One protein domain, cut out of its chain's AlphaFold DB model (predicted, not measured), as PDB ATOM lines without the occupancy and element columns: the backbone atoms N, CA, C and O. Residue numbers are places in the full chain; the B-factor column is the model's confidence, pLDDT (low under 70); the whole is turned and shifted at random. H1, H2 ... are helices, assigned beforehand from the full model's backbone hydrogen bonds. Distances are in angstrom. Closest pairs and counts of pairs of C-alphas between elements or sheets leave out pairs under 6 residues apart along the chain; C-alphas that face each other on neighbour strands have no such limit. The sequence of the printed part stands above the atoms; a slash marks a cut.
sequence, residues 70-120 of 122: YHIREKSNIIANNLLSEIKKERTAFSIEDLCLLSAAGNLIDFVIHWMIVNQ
ATOM      1  N   TYR A  70      31.617   5.816 -23.277       91.62
ATOM      2  CA  TYR A  70      30.933   4.869 -22.389       91.62
ATOM      3  C   TYR A  70      31.772   4.505 -21.152       91.62
ATOM      4  O   TYR A  70      31.349   4.761 -20.026       91.62
ATOM      5  N   HIS A  71      32.994   4.000 -21.350       89.00
ATOM      6  CA  HIS A  71      33.855   3.554 -20.248       89.00
ATOM      7  C   HIS A  71      34.334   4.702 -19.350       89.00
ATOM      8  O   HIS A  71      34.451   4.536 -18.138       89.00
ATOM      9  N   ILE A  72      34.588   5.882 -19.926       90.44
ATOM     10  CA  ILE A  72      34.965   7.075 -19.154       90.44
ATOM     11  C   ILE A  72      33.799   7.489 -18.252       90.44
ATOM     12  O   ILE A  72      33.989   7.710 -17.061       90.44
ATOM     13  N   ARG A  73      32.581   7.531 -18.804       92.62
ATOM     14  CA  ARG A  73      31.358   7.873 -18.071       92.62
ATOM     15  C   ARG A  73      31.067   6.872 -16.957       92.62
ATOM     16  O   ARG A  73      30.724   7.276 -15.852       92.62
ATOM     17  N   GLU A  74      31.212   5.581 -17.239       94.06
ATOM     18  CA  GLU A  74      31.023   4.508 -16.262       94.06
ATOM     19  C   GLU A  74      31.977   4.669 -15.069       94.06
ATOM     20  O   GLU A  74      31.522   4.718 -13.926       94.06
ATOM     21  N   LYS A  75      33.278   4.870 -15.326       91.50
ATOM     22  CA  LYS A  75      34.275   5.129 -14.276       91.50
ATOM     23  C   LYS A  75      33.977   6.409 -13.492       91.50
ATOM     24  O   LYS A  75      33.962   6.368 -12.263       91.50
ATOM     25  N   SER A  76      33.680   7.522 -14.174       93.62
ATOM     26  CA  SER A  76      33.285   8.777 -13.515       93.62
ATOM     27  C   SER A  76      32.094   8.576 -12.577       93.62
ATOM     28  O   SER A  76      32.126   9.062 -11.450       93.62
ATOM     29  N   ASN A  77      31.068   7.834 -13.006       94.75
ATOM     30  CA  ASN A  77      29.871   7.586 -12.202       94.75
ATOM     31  C   ASN A  77      30.168   6.757 -10.947       94.75
ATOM     32  O   ASN A  77      29.626   7.051  -9.884       94.75
ATOM     33  N   ILE A  78      31.023   5.735 -11.051       94.44
ATOM     34  CA  ILE A  78      31.437   4.924  -9.895       94.44
ATOM     35  C   ILE A  78      32.132   5.812  -8.854       94.44
ATOM     36  O   ILE A  78      31.759   5.798  -7.682       94.44
ATOM     37  N   ILE A  79      33.088   6.632  -9.291       93.00
ATOM     38  CA  ILE A  79      33.853   7.529  -8.412       93.00
ATOM     39  C   ILE A  79      32.934   8.575  -7.769       93.00
ATOM     40  O   ILE A  79      32.969   8.760  -6.552       93.00
ATOM     41  N   ALA A  80      32.068   9.214  -8.560       93.31
ATOM     42  CA  ALA A  80      31.121  10.208  -8.063       93.31
ATOM     43  C   ALA A  80      30.146   9.619  -7.027       93.31
ATOM     44  O   ALA A  80      29.868  10.257  -6.013       93.31
ATOM     45  N   ASN A  81      29.661   8.391  -7.238       94.00
ATOM     46  CA  ASN A  81      28.777   7.710  -6.289       94.00
ATOM     47  C   ASN A  81      29.479   7.372  -4.970       94.00
ATOM     48  O   ASN A  81      28.875   7.522  -3.903       94.00
ATOM     49  N   ASN A  82      30.742   6.944  -5.027       92.12
ATOM     50  CA  ASN A  82      31.537   6.675  -3.830       92.12
ATOM     51  C   ASN A  82      31.742   7.961  -3.021       92.12
ATOM     52  O   ASN A  82      31.397   7.995  -1.841       92.12
ATOM     53  N   LEU A  83      32.174   9.041  -3.679       91.25
ATOM     54  CA  LEU A  83      32.371  10.342  -3.038       91.25
ATOM     55  C   LEU A  83      31.069  10.884  -2.432       91.25
ATOM     56  O   LEU A  83      31.042  11.321  -1.284       91.25
ATOM     57  N   LEU A  84      29.956  10.813  -3.167       91.88
ATOM     58  CA  LEU A  84      28.656  11.238  -2.649       91.88
ATOM     59  C   LEU A  84      28.246  10.428  -1.410       91.88
ATOM     60  O   LEU A  84      27.635  10.969  -0.489       91.88
ATOM     61  N   SER A  85      28.572   9.135  -1.384       92.38
ATOM     62  CA  SER A  85      28.298   8.267  -0.238       92.38
ATOM     63  C   SER A  85      29.142   8.642   0.980       92.38
ATOM     64  O   SER A  85      28.632   8.592   2.095       92.38
ATOM     65  N   GLU A  86      30.397   9.048   0.790       92.06
ATOM     66  CA  GLU A  86      31.271   9.550   1.860       92.06
ATOM     67  C   GLU A  86      30.762  10.876   2.427       92.06
ATOM     68  O   GLU A  86      30.536  10.976   3.632       92.06
ATOM     69  N   ILE A  87      30.435  11.841   1.564       92.31
ATOM     70  CA  ILE A  87      29.877  13.137   1.980       92.31
ATOM     71  C   ILE A  87      28.589  12.939   2.801       92.31
ATOM     72  O   ILE A  87      28.371  13.613   3.807       92.31
ATOM     73  N   LYS A  88      27.736  11.977   2.419       91.88
ATOM     74  CA  LYS A  88      26.509  11.632   3.162       91.88
ATOM     75  C   LYS A  88      26.762  10.953   4.513       91.88
ATOM     76  O   LYS A  88      25.881  10.999   5.367       91.88
ATOM     77  N   LYS A  89      27.916  10.307   4.719       93.25
ATOM     78  CA  LYS A  89      28.298   9.757   6.034       93.25
ATOM     79  C   LYS A  89      28.729  10.864   6.991       93.25
ATOM     80  O   LYS A  89      28.428  10.787   8.177       93.25
ATOM     81  N   GLU A  90      29.410  11.882   6.474       91.62
ATOM     82  CA  GLU A  90      29.904  13.015   7.265       91.62
ATOM     83  C   GLU A  90      28.821  14.063   7.541       91.62
ATOM     84  O   GLU A  90      28.893  14.790   8.534       91.62
ATOM     85  N   ARG A  91      27.789  14.130   6.689       89.69
ATOM     86  CA  ARG A  91      26.720  15.121   6.794       89.69
ATOM     87  C   ARG A  91      25.336  14.502   6.617       89.69
ATOM     88  O   ARG A  91      24.979  14.016   5.548       89.69
ATOM     89  N   THR A  92      24.521  14.597   7.666       83.75
ATOM     90  CA  THR A  92      23.183  13.984   7.734       83.75
ATOM     91  C   THR A  92      22.074  14.806   7.068       83.75
ATOM     92  O   THR A  92      21.009  14.261   6.786       83.75
ATOM     93  N   ALA A  93      22.303  16.095   6.790       92.56
ATOM     94  CA  ALA A  93      21.343  16.971   6.119       92.56
ATOM     95  C   ALA A  93      22.030  18.047   5.261       92.56
ATOM     96  O   ALA A  93      23.061  18.605   5.646       92.56
ATOM     97  N   PHE A  94      21.409  18.374   4.125       94.50
ATOM     98  CA  PHE A  94      21.858  19.408   3.191       94.50
ATOM     99  C   PHE A  94      20.787  20.489   3.064       94.50
ATOM    100  O   PHE A  94      19.602  20.181   2.931       94.50
ATOM    101  N   SER A  95      21.204  21.752   3.081       96.38
ATOM    102  CA  SER A  95      20.354  22.854   2.639       96.38
ATOM    103  C   SER A  95      20.234  22.853   1.110       96.38
ATOM    104  O   SER A  95      20.992  22.185   0.405       96.38
ATOM    105  N   ILE A  96      19.293  23.633   0.574       97.25
ATOM    106  CA  ILE A  96      19.181  23.839  -0.878       97.25
ATOM    107  C   ILE A  96      20.471  24.456  -1.434       97.25
ATOM    108  O   ILE A  96      20.936  24.042  -2.491       97.25
ATOM    109  N   GLU A  97      21.069  25.399  -0.702       97.62
ATOM    110  CA  GLU A  97      22.331  26.031  -1.088       97.62
ATOM    111  C   GLU A  97      23.455  24.998  -1.214       97.62
ATOM    112  O   GLU A  97      24.143  24.963  -2.234       97.62
ATOM    113  N   ASP A  98      23.573  24.084  -0.246       95.19
ATOM    114  CA  ASP A  98      24.559  23.000  -0.307       95.19
ATOM    115  C   ASP A  98      24.349  22.115  -1.537       95.19
ATOM    116  O   ASP A  98      25.306  21.764  -2.223       95.19
ATOM    117  N   LEU A  99      23.099  21.749  -1.833       95.25
ATOM    118  CA  LEU A  99      22.775  20.904  -2.982       95.25
ATOM    119  C   LEU A  99      23.093  21.605  -4.307       95.25
ATOM    120  O   LEU A  99      23.627  20.976  -5.223       95.25
ATOM    121  N   CYS A 100      22.813  22.906  -4.407       97.19
ATOM    122  CA  CYS A 100      23.180  23.711  -5.567       97.19
ATOM    123  C   CYS A 100      24.704  23.773  -5.746       97.19
ATOM    124  O   CYS A 100      25.196  23.541  -6.852       97.19
ATOM    125  N   LEU A 101      25.450  24.027  -4.668       95.62
ATOM    126  CA  LEU A 101      26.913  24.075  -4.696       95.62
ATOM    127  C   LEU A 101      27.520  22.718  -5.058       95.62
ATOM    128  O   LEU A 101      28.383  22.654  -5.931       95.62
ATOM    129  N   LEU A 102      27.036  21.629  -4.457       93.75
ATOM    130  CA  LEU A 102      27.478  20.270  -4.775       93.75
ATOM    131  C   LEU A 102      27.202  19.914  -6.239       93.75
ATOM    132  O   LEU A 102      28.057  19.329  -6.899       93.75
ATOM    133  N   SER A 103      26.042  20.304  -6.774       95.12
ATOM    134  CA  SER A 103      25.718  20.085  -8.186       95.12
ATOM    135  C   SER A 103      26.643  20.871  -9.119       95.12
ATOM    136  O   SER A 103      27.081  20.326 -10.133       95.12
ATOM    137  N   ALA A 104      26.948  22.130  -8.797       96.00
ATOM    138  CA  ALA A 104      27.867  22.948  -9.584       96.00
ATOM    139  C   ALA A 104      29.302  22.400  -9.526       96.00
ATOM    140  O   ALA A 104      29.953  22.270 -10.563       96.00
ATOM    141  N   ALA A 105      29.766  22.014  -8.334       93.12
ATOM    142  CA  ALA A 105      31.072  21.398  -8.132       93.12
ATOM    143  C   ALA A 105      31.196  20.076  -8.902       93.12
ATOM    144  O   ALA A 105      32.185  19.858  -9.598       93.12
ATOM    145  N   GLY A 106      30.166  19.226  -8.861       93.00
ATOM    146  CA  GLY A 106      30.141  17.967  -9.605       93.00
ATOM    147  C   GLY A 106      30.248  18.142 -11.123       93.00
ATOM    148  O   GLY A 106      30.838  17.296 -11.785       93.00
ATOM    149  N   ASN A 107      29.746  19.248 -11.681       93.06
ATOM    150  CA  ASN A 107      29.887  19.560 -13.109       93.06
ATOM    151  C   ASN A 107      31.294  20.069 -13.489       93.06
ATOM    152  O   ASN A 107      31.653  20.060 -14.665       93.06
ATOM    153  N   LEU A 108      32.080  20.534 -12.514       91.62
ATOM    154  CA  LEU A 108      33.441  21.037 -12.726       91.62
ATOM    155  C   LEU A 108      34.504  19.932 -12.619       91.62
ATOM    156  O   LEU A 108      35.545  20.015 -13.267       91.62
ATOM    157  N   ILE A 109      34.266  18.918 -11.786       90.00
ATOM    158  CA  ILE A 109      35.257  17.887 -11.460       90.00
ATOM    159  C   ILE A 109      35.357  16.843 -12.581       90.00
ATOM    160  O   ILE A 109      34.386  16.160 -12.908       90.00
ATOM    161  N   ASP A 110      36.567  16.633 -13.111       88.62
ATOM    162  CA  ASP A 110      36.888  15.424 -13.878       88.62
ATOM    163  C   ASP A 110      37.201  14.280 -12.902       88.62
ATOM    164  O   ASP A 110      38.327  14.122 -12.422       88.62
ATOM    165  N   PHE A 111      36.171  13.496 -12.575       88.12
ATOM    166  CA  PHE A 111      36.269  12.429 -11.580       88.12
ATOM    167  C   PHE A 111      37.321  11.366 -11.924       88.12
ATOM    168  O   PHE A 111      37.925  10.811 -11.011       88.12
ATOM    169  N   VAL A 112      37.575  11.093 -13.210       79.12
ATOM    170  CA  VAL A 112      38.546  10.065 -13.618       79.12
ATOM    171  C   VAL A 112      39.970  10.554 -13.390       79.12
ATOM    172  O   VAL A 112      40.755   9.850 -12.758       79.12
ATOM    173  N   ILE A 113      40.295  11.769 -13.840       75.88
ATOM    174  CA  ILE A 113      41.635  12.342 -13.635       75.88
ATOM    175  C   ILE A 113      41.910  12.541 -12.143       75.88
ATOM    176  O   ILE A 113      42.996  12.212 -11.665       75.88
ATOM    177  N   HIS A 114      40.924  13.035 -11.391       70.69
ATOM    178  CA  HIS A 114      41.083  13.245  -9.956       70.69
ATOM    179  C   HIS A 114      41.406  11.940  -9.217       70.69
ATOM    180  O   HIS A 114      42.324  11.904  -8.400       70.69
ATOM    181  N   TRP A 115      40.710  10.850  -9.549       69.62
ATOM    182  CA  TRP A 115      40.947   9.555  -8.920       69.62
ATOM    183  C   TRP A 115      42.332   8.978  -9.248       69.62
ATOM    184  O   TRP A 115      42.993   8.471  -8.344       69.62
ATOM    185  N   MET A 116      42.818   9.120 -10.487       71.31
ATOM    186  CA  MET A 116      44.173   8.681 -10.858       71.31
ATOM    187  C   MET A 116      45.265   9.427 -10.074       71.31
ATOM    188  O   MET A 116      46.237   8.815  -9.639       71.31
ATOM    189  N   ILE A 117      45.090  10.736  -9.851       69.06
ATOM    190  CA  ILE A 117      46.028  11.555  -9.066       69.06
ATOM    191  C   ILE A 117      46.036  11.121  -7.595       69.06
ATOM    192  O   ILE A 117      47.105  10.966  -7.009       69.06
ATOM    193  N   VAL A 118      44.858  10.909  -6.999       70.62
ATOM    194  CA  VAL A 118      44.729  10.522  -5.583       70.62
ATOM    195  C   VAL A 118      45.306   9.127  -5.315       70.62
ATOM    196  O   VAL A 118      45.904   8.915  -4.263       70.62
ATOM    197  N   ASN A 119      45.173   8.195  -6.264       72.50
ATOM    198  CA  ASN A 119      45.594   6.799  -6.094       72.50
ATOM    199  C   ASN A 119      46.965   6.473  -6.720       72.50
ATOM    200  O   ASN A 119      47.367   5.316  -6.701       72.50
ATOM    201  N   GLN A 120      47.698   7.470  -7.235       65.44
ATOM    202  CA  GLN A 120      49.036   7.308  -7.839       65.44
ATOM    203  C   GLN A 120      49.101   6.276  -8.984       65.44
ATOM    204  O   GLN A 120      50.116   5.613  -9.174       65.44
TER     205      GLN A 120
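What this domain is: This is residues 70 to 120 of the 122 residues of the protein "DUF89 family protein" of Biomaibacter acetigenes (UniProt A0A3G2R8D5). Three helices make a loose, open frame: the long H1 and the shorter H2 run opposite ways, well separated where the link between them turns the corner, and at the other end the short H3 packs on residues 72 to 80 of H1, its first residue, Phe 111, nearest to H1, and runs off from there at a steep angle to H1. Residues 85 to 93 and 95 to 101, round that turn, stand free of the rest. The printed part has 51 residues with three named helices, H1, H2 and H3 in that order, and no named strand; the class is all helix. The whole is only just loose, close to compact, with a radius of gyration of the C-alphas of 12.0 A, and its elongated outline spans 32 by 19 by 18 A.

How they stand to each other: Begin with H1, residues 70 to 90, then pass the tight link of five residues to H2, residues 96 to 108. H1 and H2 are close but not clearly touching: look at Ala 80 and Gly 106, whose C-alphas are the closest of the two helices, 8.0 A apart. They run opposite ways at a shallow tilt of 32 degrees, only just short of steep. Two more residues make the tight link to H3, residues 111 to 118, and H2 and H3 are apart. Now look back to H1, which touches H3 with residues 72 to 80 alone; the closest C-alphas, those of Ser 76 and Phe 111, are 5.1 A apart. H1 and H3 run the same way at a steep tilt of 67 degrees, only just short of about perpendicular. In the backbones of H1, H2 and H3 you will find every O i to N i+4 pair within hydrogen-bond range.

Where its parts are: Find C-alpha 70 at (30.933, 4.869, -22.389); from there H1 runs 30.8 A to C-alpha 90 at (29.904, 13.015, 7.265), mostly along z. H2 starts at C-alpha 96, at (19.181, 23.839, -0.878), and goes 18.8 A to C-alpha 108. H3 goes 10.5 A from C-alpha 111 to C-alpha 118 at (44.729, 10.522, -5.583).

The domain as a whole: The two C-alphas farthest apart are those of Ile 96 and Gln 120, 34.8 A. From the first printed C-alpha, that of Tyr 70, to the last, that of Gln 120, is 23.4 A. The printed part has no cut, and both links are tight. The mean pLDDT of the printed part is 89.1; it is 74 over H3, and residues 115, 117 and 120 are under 70.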